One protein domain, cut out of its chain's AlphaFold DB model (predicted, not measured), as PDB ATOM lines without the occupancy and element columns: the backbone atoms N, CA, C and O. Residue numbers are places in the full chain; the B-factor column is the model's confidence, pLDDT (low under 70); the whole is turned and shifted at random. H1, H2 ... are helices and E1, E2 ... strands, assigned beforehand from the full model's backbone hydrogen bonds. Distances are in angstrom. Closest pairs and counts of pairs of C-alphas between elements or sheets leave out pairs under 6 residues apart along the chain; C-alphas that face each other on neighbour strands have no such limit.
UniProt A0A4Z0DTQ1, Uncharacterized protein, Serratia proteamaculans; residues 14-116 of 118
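This is residues 14 to 116 of the 118 residues of an uncharacterized protein of Serratia proteamaculans (UniProt A0A4Z0DTQ1). A twisted sheet of six strands curls round one long helix, H1, and a shorter helix, H2, packs beside H1 near the E5 and E6 side of the sheet. Four long strands, E1 to E4, run back and forth as a row of hairpins; E5 and the short E6 extend the sheet beyond E1. The printed part has 103 residues with six named strands and two named helices, in the order E1, E2, E3, E4, H1, E5, H2, E6. The sheet is mixed, in the order E4, E3, E2, E1, E5, E6, and the class is mixed, helices and strands. The whole is compact, with a radius of gyration of the C-alphas of 12.8 A, and elongated, spanning 39 by 25 by 24 A.

E1, residues 14 to 21, begins with C-alpha 14 at (-4.717, 42.592, -14.032) and is 23.1 A long. E2, residues 26 to 33, is 22.9 A long; E3, residues 39 to 46, 22.3 A; and E4, residues 54 to 61, 20.3 A. E5 is residues 83 to 88, 14.4 A, and E6 residues 113 to 115, ending with C-alpha 115 at (-1.606, 55.980, -21.324). H1, residues 64 to 78, starts with C-alpha 64 at (3.866, 40.832, -20.082) and is 21.0 A long. H2, residues 97 to 105, is 12.0 A long.

E1, E2, E3 and E4 form a meander, each strand the antiparallel neighbour of the one before. N 29 and O 17 of E2 and E1 are 2.8 A apart, N 42 and O 30 of E3 and E2 2.9 A, and N 56 and O 43 of E4 and E3 3.0 A, within hydrogen-bond range. E5 is antiparallel to E1, with N 18 and O 87 at 2.8 A. E6 is parallel to E5, with N 114 and O 86 at 2.9 A; E5, H2 and E6 make a strand-helix-strand unit with a right-handed crossover. H1 is on one face of the sheet, making two layers, a helix over a sheet; its closest C-alphas to E3 are those of Ala 67 and Val 41, 6.1 A apart. H2 only grazes the sheet, with residues 97 to 104. H1 and H2 touch, the closest C-alphas being those of Asp 69 and Ile 103, 6.2 A apart, at a shallow tilt of 26 degrees, the same way. In both helices every O i to N i+4 pair is within hydrogen-bond range. E4 and E6, the edge strands, are apart.

The two C-alphas farthest apart are those of Asn 36 and Gln 49, 39.1 A. The printed part has no cut, and no link is long. The mean pLDDT of the printed part is 89.6; residue 51 and residues 91 to 92 are under 70.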
ATOM      1  N   ILE A  14      -3.907  42.523 -12.824       81.31
ATOM      2  CA  ILE A  14      -4.717  42.592 -14.032       81.31
ATOM      3  C   ILE A  14      -4.414  43.921 -14.703       81.31
ATOM      4  O   ILE A  14      -4.542  44.982 -14.088       81.31
ATOM      5  N   HIS A  15      -4.028  43.843 -15.967       87.31
ATOM      6  CA  HIS A  15      -3.866  44.991 -16.837       87.31
ATOM      7  C   HIS A  15      -4.876  44.926 -17.966       87.31
ATOM      8  O   HIS A  15      -5.033  43.885 -18.601       87.31
ATOM      9  N   ASP A  16      -5.512  46.059 -18.225       89.56
ATOM     10  CA  ASP A  16      -6.421  46.232 -19.345       89.56
ATOM     11  C   ASP A  16      -5.722  47.046 -20.438       89.56
ATOM     12  O   ASP A  16      -4.985  47.989 -20.144       89.56
ATOM     13  N   VAL A  17      -5.966  46.697 -21.699       92.19
ATOM     14  CA  VAL A  17      -5.612  47.514 -22.864       92.19
ATOM     15  C   VAL A  17      -6.791  47.544 -23.820       92.19
ATOM     16  O   VAL A  17      -7.320  46.506 -24.225       92.19
ATOM     17  N   TYR A  18      -7.180  48.743 -24.222       94.44
ATOM     18  CA  TYR A  18      -8.228  48.957 -25.201       94.44
ATOM     19  C   TYR A  18      -7.624  49.136 -26.581       94.44
ATOM     20  O   TYR A  18      -6.687  49.905 -26.762       94.44
ATOM     21  N   VAL A  19      -8.179  48.436 -27.564       95.62
ATOM     22  CA  VAL A  19      -7.745  48.525 -28.960       95.62
ATOM     23  C   VAL A  19      -8.957  48.771 -29.845       95.62
ATOM     24  O   VAL A  19     -10.014  48.165 -29.651       95.62
ATOM     25  N   ARG A  20      -8.809  49.638 -30.846       94.88
ATOM     26  CA  ARG A  20      -9.819  49.855 -31.892       94.88
ATOM     27  C   ARG A  20      -9.216  49.651 -33.267       94.88
ATOM     28  O   ARG A  20      -8.039  49.941 -33.488       94.88
ATOM     29  N   ASN A  21     -10.042  49.186 -34.196       94.31
ATOM     30  CA  ASN A  21      -9.677  49.102 -35.605       94.31
ATOM     31  C   ASN A  21     -10.523  50.039 -36.482       94.31
ATOM     32  O   ASN A  21     -11.553  50.575 -36.068       94.31
ATOM     33  N   SER A  22     -10.103  50.189 -37.736       93.69
ATOM     34  CA  SER A  22     -10.741  51.072 -38.719       93.69
ATOM     35  C   SER A  22     -12.144  50.647 -39.159       93.69
ATOM     36  O   SER A  22     -12.848  51.441 -39.778       93.69
ATOM     37  N   VAL A  23     -12.581  49.428 -38.829       91.62
ATOM     38  CA  VAL A  23     -13.941  48.939 -39.126       91.62
ATOM     39  C   VAL A  23     -14.902  49.091 -37.940       91.62
ATOM     40  O   VAL A  23     -16.069  48.717 -38.043       91.62
ATOM     41  N   GLY A  24     -14.442  49.678 -36.831       90.62
ATOM     42  CA  GLY A  24     -15.260  49.978 -35.657       90.62
ATOM     43  C   GLY A  24     -15.405  48.824 -34.663       90.62
ATOM     44  O   GLY A  24     -16.255  48.903 -33.774       90.62
ATOM     45  N   ASP A  25     -14.600  47.765 -34.787       93.25
ATOM     46  CA  ASP A  25     -14.485  46.758 -33.735       93.25
ATOM     47  C   ASP A  25     -13.700  47.335 -32.546       93.25
ATOM     48  O   ASP A  25     -12.758  48.122 -32.699       93.25
ATOM     49  N   PHE A  26     -14.089  46.908 -31.347       94.31
ATOM     50  CA  PHE A  26     -13.426  47.255 -30.097       94.31
ATOM     51  C   PHE A  26     -12.914  45.987 -29.423       94.31
ATOM     52  O   PHE A  26     -13.656  45.012 -29.289       94.31
ATOM     53  N   PHE A  27     -11.675  46.007 -28.949       95.56
ATOM     54  CA  PHE A  27     -11.063  44.899 -28.230       95.56
ATOM     55  C   PHE A  27     -10.669  45.356 -26.829       95.56
ATOM     56  O   PHE A  27     -10.083  46.424 -26.667       95.56
ATOM     57  N   ASN A  28     -10.988  44.537 -25.830       95.44
ATOM     58  CA  ASN A  28     -10.393  44.643 -24.505       95.44
ATOM     59  C   ASN A  28      -9.415  43.483 -24.323       95.44
ATOM     60  O   ASN A  28      -9.831  42.325 -24.385       95.44
ATOM     61  N   ILE A  29      -8.141  43.800 -24.135       95.12
ATOM     62  CA  ILE A  29      -7.087  42.839 -23.826       95.12
ATOM     63  C   ILE A  29      -6.897  42.867 -22.315       95.12
ATOM     64  O   ILE A  29      -6.493  43.888 -21.769       95.12
ATOM     65  N   ILE A  30      -7.161  41.744 -21.661       92.94
ATOM     66  CA  ILE A  30      -6.955  41.570 -20.226       92.94
ATOM     67  C   ILE A  30      -5.731  40.685 -20.042       92.94
ATOM     68  O   ILE A  30      -5.737  39.532 -20.467       92.94
ATOM     69  N   ILE A  31      -4.682  41.203 -19.410       92.25
ATOM     70  CA  ILE A  31      -3.470  40.448 -19.082       92.25
ATOM     71  C   ILE A  31      -3.445  40.220 -17.576       92.25
ATOM     72  O   ILE A  31      -3.422  41.175 -16.808       92.25
ATOM     73  N   SER A  32      -3.453  38.956 -17.161       90.56
ATOM     74  CA  SER A  32      -3.427  38.545 -15.755       90.56
ATOM     75  C   SER A  32      -2.112  37.845 -15.429       90.56
ATOM     76  O   SER A  32      -1.850  36.768 -15.967       90.56
ATOM     77  N   GLU A  33      -1.301  38.412 -14.537       87.94
ATOM     78  CA  GLU A  33      -0.106  37.734 -14.022       87.94
ATOM     79  C   GLU A  33      -0.478  36.698 -12.957       87.94
ATOM     80  O   GLU A  33      -1.220  36.964 -12.014       87.94
ATOM     81  N   MET A  34       0.061  35.498 -13.129       85.56
ATOM     82  CA  MET A  34      -0.083  34.358 -12.239       85.56
ATOM     83  C   MET A  34       1.049  34.354 -11.207       85.56
ATOM     84  O   MET A  34       2.150  34.830 -11.465       85.56
ATOM     85  N   ALA A  35       0.841  33.700 -10.061       81.12
ATOM     86  CA  ALA A  35       1.838  33.627  -8.981       81.12
ATOM     87  C   ALA A  35       3.208  33.031  -9.382       81.12
ATOM     88  O   ALA A  35       4.188  33.198  -8.661       81.12
ATOM     89  N   ASN A  36       3.286  32.313 -10.505       82.94
ATOM     90  CA  ASN A  36       4.528  31.765 -11.056       82.94
ATOM     91  C   ASN A  36       5.244  32.725 -12.036       82.94
ATOM     92  O   ASN A  36       6.199  32.302 -12.685       82.94
ATOM     93  N   GLY A  37       4.769  33.967 -12.182       81.88
ATOM     94  CA  GLY A  37       5.301  34.983 -13.099       81.88
ATOM     95  C   GLY A  37       4.877  34.813 -14.563       81.88
ATOM     96  O   GLY A  37       5.305  35.579 -15.423       81.88
ATOM     97  N   THR A  38       4.052  33.808 -14.880       89.69
ATOM     98  CA  THR A  38       3.463  33.675 -16.224       89.69
ATOM     99  C   THR A  38       2.222  34.546 -16.353       89.69
ATOM    100  O   THR A  38       1.580  34.870 -15.361       89.69
ATOM    101  N   CYS A  39       1.867  34.920 -17.575       90.88
ATOM    102  CA  CYS A  39       0.703  35.751 -17.858       90.88
ATOM    103  C   CYS A  39      -0.360  34.955 -18.627       90.88
ATOM    104  O   CYS A  39      -0.041  34.209 -19.554       90.88
ATOM    105  N   ASN A  40      -1.627  35.143 -18.280       92.75
ATOM    106  CA  ASN A  40      -2.759  34.748 -19.115       92.75
ATOM    107  C   ASN A  40      -3.309  35.983 -19.823       92.75
ATOM    108  O   ASN A  40      -3.250  37.083 -19.275       92.75
ATOM    109  N   VAL A  41      -3.827  35.801 -21.032       94.44
ATOM    110  CA  VAL A  41      -4.335  36.890 -21.863       94.44
ATOM    111  C   VAL A  41      -5.704  36.548 -22.400       94.44
ATOM    112  O   VAL A  41      -5.842  35.579 -23.142       94.44
ATOM    113  N   ASP A  42      -6.683  37.389 -22.100       94.81
ATOM    114  CA  ASP A  42      -8.021  37.295 -22.664       94.81
ATOM    115  C   ASP A  42      -8.233  38.457 -23.636       94.81
ATOM    116  O   ASP A  42      -8.163  39.627 -23.262       94.81
ATOM    117  N   VAL A  43      -8.509  38.146 -24.901       96.38
ATOM    118  CA  VAL A  43      -8.894  39.135 -25.913       96.38
ATOM    119  C   VAL A  43     -10.404  39.080 -26.098       96.38
ATOM    120  O   VAL A  43     -10.944  38.181 -26.753       96.38
ATOM    121  N   ILE A  44     -11.092  40.065 -25.525       95.50
ATOM    122  CA  ILE A  44     -12.538  40.249 -25.640       95.50
ATOM    123  C   ILE A  44     -12.813  41.139 -26.849       95.50
ATOM    124  O   ILE A  44     -12.607  42.351 -26.794       95.50
ATOM    125  N   SER A  45     -13.326  40.565 -27.934       94.31
ATOM    126  CA  SER A  45     -13.764  41.321 -29.105       94.31
ATOM    127  C   SER A  45     -15.236  41.711 -28.984       94.31
ATOM    128  O   SER A  45     -16.109  40.879 -28.739       94.31
ATOM    129  N   ARG A  46     -15.526  42.996 -29.178       92.75
ATOM    130  CA  ARG A  46     -16.871  43.571 -29.229       92.75
ATOM    131  C   ARG A  46     -17.113  44.090 -30.634       92.75
ATOM    132  O   ARG A  46     -16.490  45.056 -31.067       92.75
ATOM    133  N   ARG A  47     -18.022  43.423 -31.345       88.31
ATOM    134  CA  ARG A  47     -18.257  43.646 -32.778       88.31
ATOM    135  C   ARG A  47     -19.711  44.041 -33.024       88.31
ATOM    136  O   ARG A  47     -20.496  43.206 -33.478       88.31
ATOM    137  N   PRO A  48     -20.100  45.288 -32.697       75.19
ATOM    138  CA  PRO A  48     -21.497  45.721 -32.765       75.19
ATOM    139  C   PRO A  48     -22.071  45.641 -34.185       75.19
ATOM    140  O   PRO A  48     -23.251  45.363 -34.346       75.19
ATOM    141  N   GLN A  49     -21.232  45.801 -35.213       74.31
ATOM    142  CA  GLN A  49     -21.642  45.698 -36.618       74.31
ATOM    143  C   GLN A  49     -21.927  44.256 -37.075       74.31
ATOM    144  O   GLN A  49     -22.519  44.049 -38.131       74.31
ATOM    145  N   HIS A  50     -21.499  43.249 -36.306       73.88
ATOM    146  CA  HIS A  50     -21.525  41.849 -36.737       73.88
ATOM    147  C   HIS A  50     -22.219  40.890 -35.753       73.88
ATOM    148  O   HIS A  50     -22.360  39.720 -36.086       73.88
ATOM    149  N   ASN A  51     -22.654  41.342 -34.567       67.88
ATOM    150  CA  ASN A  51     -23.311  40.518 -33.530       67.88
ATOM    151  C   ASN A  51     -22.555  39.225 -33.140       67.88
ATOM    152  O   ASN A  51     -23.163  38.234 -32.745       67.88
ATOM    153  N   ILE A  52     -21.221  39.227 -33.226       80.06
ATOM    154  CA  ILE A  52     -20.354  38.052 -32.989       80.06
ATOM    155  C   ILE A  52     -19.227  38.355 -31.996       80.06
ATOM    156  O   ILE A  52     -18.076  37.966 -32.200       80.06
ATOM    157  N   SER A  53     -19.536  39.099 -30.935       86.94
ATOM    158  CA  SER A  53     -18.581  39.341 -29.849       86.94
ATOM    159  C   SER A  53     -18.064  38.014 -29.283       86.94
ATOM    160  O   SER A  53     -18.829  37.062 -29.130       86.94
ATOM    161  N   SER A  54     -16.769  37.937 -28.986       92.06
ATOM    162  CA  SER A  54     -16.120  36.694 -28.555       92.06
ATOM    163  C   SER A  54     -15.040  36.957 -27.516       92.06
ATOM    164  O   SER A  54     -14.541  38.075 -27.406       92.06
ATOM    165  N   ILE A  55     -14.666  35.916 -26.779       94.12
ATOM    166  CA  ILE A  55     -13.541  35.936 -25.846       94.12
ATOM    167  C   ILE A  55     -12.564  34.852 -26.297       94.12
ATOM    168  O   ILE A  55     -12.982  33.722 -26.555       94.12
ATOM    169  N   ASN A  56     -11.287  35.208 -26.435       95.25
ATOM    170  CA  ASN A  56     -10.224  34.296 -26.848       95.25
ATOM    171  C   ASN A  56      -9.112  34.326 -25.803       95.25
ATOM    172  O   ASN A  56      -8.581  35.398 -25.525       95.25
ATOM    173  N   ASN A  57      -8.770  33.159 -25.258       95.25
ATOM    174  CA  ASN A  57      -7.881  33.045 -24.104       95.25
ATOM    175  C   ASN A  57      -6.550  32.407 -24.512       95.25
ATOM    176  O   ASN A  57      -6.530  31.359 -25.164       95.25
ATOM    177  N   PHE A  58      -5.445  32.999 -24.070       95.44
ATOM    178  CA  PHE A  58      -4.079  32.546 -24.309       95.44
ATOM    179  C   PHE A  58      -3.355  32.424 -22.971       95.44
ATOM    180  O   PHE A  58      -3.055  33.420 -22.319       95.44
ATOM    181  N   ASN A  59      -3.052  31.197 -22.560       93.56
ATOM    182  CA  ASN A  59      -2.486  30.930 -21.237       93.56
ATOM    183  C   ASN A  59      -0.963  30.772 -21.274       93.56
ATOM    184  O   ASN A  59      -0.400  30.401 -22.305       93.56
ATOM    185  N   ASN A  60      -0.324  30.944 -20.115       90.81
ATOM    186  CA  ASN A  60       1.096  30.645 -19.882       90.81
ATOM    187  C   ASN A  60       2.075  31.445 -20.763       90.81
ATOM    188  O   ASN A  60       3.111  30.929 -21.193       90.81
ATOM    189  N   GLN A  61       1.770  32.714 -21.019       94.31
ATOM    190  CA  GLN A  61       2.693  33.646 -21.659       94.31
ATOM    191  C   GLN A  61       3.880  33.920 -20.733       94.31
ATOM    192  O   GLN A  61       3.720  34.086 -19.525       94.31
ATOM    193  N   LYS A  62       5.095  33.943 -21.290       90.88
ATOM    194  CA  LYS A  62       6.340  33.994 -20.499       90.88
ATOM    195  C   LYS A  62       6.574  35.327 -19.784       90.88
ATOM    196  O   LYS A  62       7.388  35.381 -18.871       90.88
ATOM    197  N   SER A  63       5.933  36.394 -20.250       90.38
ATOM    198  CA  SER A  63       6.069  37.749 -19.723       90.38
ATOM    199  C   SER A  63       4.904  38.613 -20.192       90.38
ATOM    200  O   SER A  63       4.191  38.248 -21.131       90.38
ATOM    201  N   TYR A  64       4.774  39.798 -19.603       90.44
ATOM    202  CA  TYR A  64       3.866  40.832 -20.082       90.44
ATOM    203  C   TYR A  64       4.098  41.229 -21.547       90.44
ATOM    204  O   TYR A  64       3.143  41.416 -22.296       90.44
ATOM    205  N   THR A  65       5.361  41.311 -21.975       92.12
ATOM    206  CA  THR A  65       5.737  41.597 -23.367       92.12
ATOM    207  C   THR A  65       5.209  40.513 -24.302       92.12
ATOM    208  O   THR A  65       4.549  40.830 -25.283       92.12
ATOM    209  N   GLY A  66       5.424  39.235 -23.968       93.88
ATOM    210  CA  GLY A  66       4.911  38.114 -24.766       93.88
ATOM    211  C   GLY A  66       3.382  38.020 -24.755       93.88
ATOM    212  O   GLY A  66       2.769  37.659 -25.756       93.88
ATOM    213  N   ALA A  67       2.759  38.391 -23.637       93.81
ATOM    214  CA  ALA A  67       1.312  38.480 -23.510       93.81
ATOM    215  C   ALA A  67       0.707  39.549 -24.431       93.81
ATOM    216  O   ALA A  67      -0.215  39.257 -25.194       93.81
ATOM    217  N   PHE A  68       1.253  40.765 -24.399       94.38
ATOM    218  CA  PHE A  68       0.824  41.846 -25.282       94.38
ATOM    219  C   PHE A  68       1.078  41.498 -26.754       94.38
ATOM    220  O   PHE A  68       0.185  41.647 -27.584       94.38
ATOM    221  N   ASP A  69       2.253  40.946 -27.061       96.19
ATOM    222  CA  ASP A  69       2.630  40.496 -28.401       96.19
ATOM    223  C   ASP A  69       1.618  39.494 -28.984       96.19
ATOM    224  O   ASP A  69       1.078  39.709 -30.072       96.19
ATOM    225  N   THR A  70       1.275  38.466 -28.201       97.12
ATOM    226  CA  THR A  70       0.274  37.449 -28.560       97.12
ATOM    227  C   THR A  70      -1.093  38.071 -28.845       97.12
ATOM    228  O   THR A  70      -1.751  37.706 -29.820       97.12
ATOM    229  N   ALA A  71      -1.533  39.024 -28.019       96.56
ATOM    230  CA  ALA A  71      -2.823  39.680 -28.208       96.56
ATOM    231  C   ALA A  71      -2.868  40.511 -29.495       96.56
ATOM    232  O   ALA A  71      -3.827  40.401 -30.263       96.56
ATOM    233  N   ILE A  72      -1.834  41.319 -29.754       96.56
ATOM    234  CA  ILE A  72      -1.765  42.150 -30.961       96.56
ATOM    235  C   ILE A  72      -1.651  41.273 -32.211       96.56
ATOM    236  O   ILE A  72      -2.329  41.541 -33.204       96.56
ATOM    237  N   GLU A  73      -0.856  40.201 -32.165       96.88
ATOM    238  CA  GLU A  73      -0.773  39.230 -33.258       96.88
ATOM    239  C   GLU A  73      -2.135  38.596 -33.552       96.88
ATOM    240  O   GLU A  73      -2.574  38.559 -34.706       96.88
ATOM    241  N   PHE A  74      -2.836  38.144 -32.512       96.69
ATOM    242  CA  PHE A  74      -4.163  37.568 -32.659       96.69
ATOM    243  C   PHE A  74      -5.144  38.559 -33.291       96.69
ATOM    244  O   PHE A  74      -5.841  38.197 -34.242       96.69
ATOM    245  N   ILE A  75      -5.185  39.806 -32.810       95.44
ATOM    246  CA  ILE A  75      -6.088  40.831 -33.349       95.44
ATOM    247  C   ILE A  75      -5.776  41.094 -34.828       95.44
ATOM    248  O   ILE A  75      -6.692  41.042 -35.652       95.44
ATOM    249  N   LYS A  76      -4.496  41.305 -35.170       94.81
ATOM    250  CA  LYS A  76      -4.038  41.576 -36.544       94.81
ATOM    251  C   LYS A  76      -4.407  40.447 -37.509       94.81
ATOM    252  O   LYS A  76      -4.827  40.715 -38.628       94.81
ATOM    253  N   ASN A  77      -4.254  39.192 -37.090       94.69
ATOM    254  CA  ASN A  77      -4.460  38.042 -37.971       94.69
ATOM    255  C   ASN A  77      -5.932  37.624 -38.086       94.69
ATOM    256  O   ASN A  77      -6.338  37.056 -39.101       94.69
ATOM    257  N   ARG A  78      -6.738  37.842 -37.038       92.56
ATOM    258  CA  ARG A  78      -8.100  37.294 -36.952       92.56
ATOM    259  C   ARG A  78      -9.187  38.246 -37.438       92.56
ATOM    260  O   ARG A  78     -10.251  37.761 -37.849       92.56
ATOM    261  N   PHE A  79      -8.960  39.555 -37.345       91.00
ATOM    262  CA  PHE A  79      -9.968  40.579 -37.611       91.00
ATOM    263  C   PHE A  79      -9.572  41.468 -38.788       91.00
ATOM    264  O   PHE A  79      -8.400  41.676 -39.076       91.00
ATOM    265  N   ASN A  80     -10.588  41.986 -39.475       88.81
ATOM    266  CA  ASN A  80     -10.393  42.909 -40.585       88.81
ATOM    267  C   ASN A  80     -10.098  44.320 -40.067       88.81
ATOM    268  O   ASN A  80     -10.455  44.665 -38.942       88.81
ATOM    269  N   GLY A  81      -9.543  45.157 -40.939       88.94
ATOM    270  CA  GLY A  81      -9.221  46.541 -40.616       88.94
ATOM    271  C   GLY A  81      -7.843  46.685 -39.978       88.94
ATOM    272  O   GLY A  81      -7.243  45.738 -39.481       88.94
ATOM    273  N   THR A  82      -7.336  47.905 -40.026       92.69
ATOM    274  CA  THR A  82      -6.069  48.285 -39.407       92.69
ATOM    275  C   THR A  82      -6.335  48.704 -37.973       92.69
ATOM    276  O   THR A  82      -7.354  49.342 -37.706       92.69
ATOM    277  N   ILE A  83      -5.443  48.361 -37.047       95.25
ATOM    278  CA  ILE A  83      -5.486  48.936 -35.699       95.25
ATOM    279  C   ILE A  83      -5.244  50.441 -35.836       95.25
ATOM    280  O   ILE A  83      -4.334  50.857 -36.549       95.25
ATOM    281  N   THR A  84      -6.100  51.241 -35.209       94.62
ATOM    282  CA  THR A  84      -6.076  52.709 -35.307       94.62
ATOM    283  C   THR A  84      -5.825  53.388 -33.973       94.62
ATOM    284  O   THR A  84      -5.459  54.555 -33.954       94.62
ATOM    285  N   ASP A  85      -6.083  52.689 -32.868       93.81
ATOM    286  CA  ASP A  85      -6.026  53.255 -31.525       93.81
ATOM    287  C   ASP A  85      -5.697  52.160 -30.511       93.81
ATOM    288  O   ASP A  85      -6.239  51.049 -30.603       93.81
ATOM    289  N   ILE A  86      -4.807  52.481 -29.571       93.12
ATOM    290  CA  ILE A  86      -4.440  51.637 -28.435       93.12
ATOM    291  C   ILE A  86      -4.350  52.537 -27.195       93.12
ATOM    292  O   ILE A  86      -3.570  53.491 -27.172       93.12
ATOM    293  N   ASP A  87      -5.124  52.215 -26.163       91.12
ATOM    294  CA  ASP A  87      -5.149  52.921 -24.879       91.12
ATOM    295  C   ASP A  87      -4.857  51.952 -23.736       91.12
ATOM    296  O   ASP A  87      -5.522  50.927 -23.567       91.12
ATOM    297  N   ASN A  88      -3.842  52.287 -22.950       86.81
ATOM    298  CA  ASN A  88      -3.504  51.623 -21.707       86.81
ATOM    299  C   ASN A  88      -4.068  52.448 -20.536       86.81
ATOM    300  O   ASN A  88      -3.408  53.388 -20.085       86.81
ATOM    301  N   PRO A  89      -5.256  52.118 -19.999       81.81
ATOM    302  CA  PRO A  89      -5.875  52.866 -18.904       81.81
ATOM    303  C   PRO A  89      -5.107  52.797 -17.572       81.81
ATOM    304  O   PRO A  89      -5.477  53.483 -16.616       81.81
ATOM    305  N   CYS A  90      -4.055  51.980 -17.450       75.62
ATOM    306  CA  CYS A  90      -3.249  51.930 -16.235       75.62
ATOM    307  C   CYS A  90      -2.392  53.201 -16.088       75.62
ATOM    308  O   CYS A  90      -1.672  53.592 -16.998       75.62
ATOM    309  N   ASN A  91      -2.382  53.805 -14.893       66.38
ATOM    310  CA  ASN A  91      -1.558  54.992 -14.600       66.38
ATOM    311  C   ASN A  91      -0.043  54.761 -14.773       66.38
ATOM    312  O   ASN A  91       0.708  55.719 -14.945       66.38
ATOM    313  N   ALA A  92       0.401  53.505 -14.697       67.56
ATOM    314  CA  ALA A  92       1.744  53.080 -15.057       67.56
ATOM    315  C   ALA A  92       1.625  51.873 -15.999       67.56
ATOM    316  O   ALA A  92       0.931  50.911 -15.648       67.56
ATOM    317  N   PRO A  93       2.263  51.902 -17.181       72.31
ATOM    318  CA  PRO A  93       2.172  50.800 -18.118       72.31
ATOM    319  C   PRO A  93       2.980  49.601 -17.607       72.31
ATOM    320  O   PRO A  93       4.084  49.739 -17.085       72.31
ATOM    321  N   PHE A  94       2.416  48.412 -17.784       80.69
ATOM    322  CA  PHE A  94       2.988  47.133 -17.354       80.69
ATOM    323  C   PHE A  94       4.156  46.649 -18.230       80.69
ATOM    324  O   PHE A  94       4.912  45.762 -17.844       80.69
ATOM    325  N   ILE A  95       4.319  47.260 -19.404       86.38
ATOM    326  CA  ILE A  95       5.483  47.140 -20.287       86.38
ATOM    327  C   ILE A  95       5.977  48.532 -20.659       86.38
ATOM    328  O   ILE A  95       5.190  49.481 -20.728       86.38
ATOM    329  N   SER A  96       7.278  48.671 -20.911       86.31
ATOM    330  CA  SER A  96       7.846  49.963 -21.290       86.31
ATOM    331  C   SER A  96       7.277  50.446 -22.629       86.31
ATOM    332  O   SER A  96       6.869  49.643 -23.470       86.31
ATOM    333  N   LYS A  97       7.267  51.766 -22.851       84.12
ATOM    334  CA  LYS A  97       6.858  52.340 -24.143       84.12
ATOM    335  C   LYS A  97       7.714  51.801 -25.295       84.12
ATOM    336  O   LYS A  97       7.177  51.425 -26.324       84.12
ATOM    337  N   THR A  98       9.022  51.675 -25.079       86.31
ATOM    338  CA  THR A  98       9.952  51.116 -26.067       86.31
ATOM    339  C   THR A  98       9.574  49.692 -26.480       86.31
ATOM    340  O   THR A  98       9.599  49.381 -27.666       86.31
ATOM    341  N   ASP A  99       9.202  48.834 -25.524       88.88
ATOM    342  CA  ASP A  99       8.814  47.450 -25.826       88.88
ATOM    343  C   ASP A  99       7.473  47.385 -26.564       88.88
ATOM    344  O   ASP A  99       7.313  46.586 -27.485       88.88
ATOM    345  N   GLN A 100       6.519  48.245 -26.189       86.75
ATOM    346  CA  GLN A 100       5.245  48.386 -26.900       86.75
ATOM    347  C   GLN A 100       5.476  48.799 -28.350       86.75
ATOM    348  O   GLN A 100       5.021  48.112 -29.263       86.75
ATOM    349  N   ASP A 101       6.235  49.874 -28.560       89.62
ATOM    350  CA  ASP A 101       6.526  50.413 -29.886       89.62
ATOM    351  C   ASP A 101       7.268  49.373 -30.740       89.62
ATOM    352  O   ASP A 101       6.920  49.162 -31.900       89.62
ATOM    353  N   ALA A 102       8.228  48.641 -30.164       90.50
ATOM    354  CA  ALA A 102       8.931  47.564 -30.860       90.50
ATOM    355  C   ALA A 102       7.981  46.446 -31.330       90.50
ATOM    356  O   ALA A 102       8.091  45.987 -32.471       90.50
ATOM    357  N   ILE A 103       7.027  46.027 -30.490       93.12
ATOM    358  CA  ILE A 103       6.008  45.032 -30.863       93.12
ATOM    359  C   ILE A 103       5.133  45.555 -32.004       93.12
ATOM    360  O   ILE A 103       4.927  44.838 -32.985       93.12
ATOM    361  N   LEU A 104       4.637  46.789 -31.905       93.00
ATOM    362  CA  LEU A 104       3.747  47.373 -32.913       93.00
ATOM    363  C   LEU A 104       4.459  47.561 -34.258       93.00
ATOM    364  O   LEU A 104       3.939  47.128 -35.288       93.00
ATOM    365  N   ILE A 105       5.689  48.082 -34.244       93.50
ATOM    366  CA  ILE A 105       6.530  48.242 -35.438       93.50
ATOM    367  C   ILE A 105       6.816  46.886 -36.086       93.50
ATOM    368  O   ILE A 105       6.666  46.751 -37.297       93.50
ATOM    369  N   SER A 106       7.149  45.852 -35.301       94.19
ATOM    370  CA  SER A 106       7.363  44.489 -35.828       94.19
ATOM    371  C   SER A 106       6.130  43.900 -36.529       94.19
ATOM    372  O   SER A 106       6.230  42.900 -37.240       94.19
ATOM    373  N   LYS A 107       4.959  44.509 -36.318       93.12
ATOM    374  CA  LYS A 107       3.667  44.114 -36.873       93.12
ATOM    375  C   LYS A 107       3.120  45.139 -37.858       93.12
ATOM    376  O   LYS A 107       1.941  45.036 -38.190       93.12
ATOM    377  N   ASP A 108       3.931  46.064 -38.357       92.69
ATOM    378  CA  ASP A 108       3.504  47.107 -39.300       92.69
ATOM    379  C   ASP A 108       2.295  47.915 -38.786       92.69
ATOM    380  O   ASP A 108       1.429  48.330 -39.558       92.69
ATOM    381  N   ILE A 109       2.189  48.085 -37.463       92.12
ATOM    382  CA  ILE A 109       1.155  48.896 -36.818       92.12
ATOM    383  C   ILE A 109       1.797  50.225 -36.430       92.12
ATOM    384  O   ILE A 109       2.563  50.297 -35.473       92.12
ATOM    385  N   ASP A 110       1.466  51.276 -37.178       90.94
ATOM    386  CA  ASP A 110       1.914  52.646 -36.911       90.94
ATOM    387  C   ASP A 110       0.865  53.387 -36.069       90.94
ATOM    388  O   ASP A 110       0.068  54.185 -36.567       90.94
ATOM    389  N   VAL A 111       0.795  53.028 -34.784       89.50
ATOM    390  CA  VAL A 111      -0.101  53.640 -33.793       89.50
ATOM    391  C   VAL A 111       0.694  53.922 -32.528       89.50
ATOM    392  O   VAL A 111       1.426  53.069 -32.039       89.50
ATOM    393  N   THR A 112       0.520  55.118 -31.969       84.56
ATOM    394  CA  THR A 112       1.079  55.450 -30.656       84.56
ATOM    395  C   THR A 112       0.148  54.944 -29.562       84.56
ATOM    396  O   THR A 112      -1.029  55.302 -29.554       84.56
ATOM    397  N   VAL A 113       0.671  54.158 -28.619       85.50
ATOM    398  CA  VAL A 113      -0.096  53.777 -27.425       85.50
ATOM    399  C   VAL A 113      -0.257  54.986 -26.506       85.50
ATOM    400  O   VAL A 113       0.733  55.622 -26.127       85.50
ATOM    401  N   THR A 114      -1.502  55.286 -26.145       86.94
ATOM    402  CA  THR A 114      -1.846  56.297 -25.137       86.94
ATOM    403  C   THR A 114      -1.886  55.667 -23.750       86.94
ATOM    404  O   THR A 114      -2.161  54.474 -23.604       86.94
ATOM    405  N   VAL A 115      -1.558  56.444 -22.719       81.19
ATOM    406  CA  VAL A 115      -1.606  55.980 -21.324       81.19
ATOM    407  C   VAL A 115      -2.617  56.828 -20.575       81.19
ATOM    408  O   VAL A 115      -2.448  58.041 -20.447       81.19
ATOM    409  N   ASN A 116      -3.668  56.188 -20.062       78.56
ATOM    410  CA  ASN A 116      -4.811  56.851 -19.437       78.56
ATOM    411  C   ASN A 116      -5.452  57.892 -20.381       78.56
ATOM    412  O   ASN A 116      -5.728  59.029 -19.980       78.56
TER     413      ASN A 116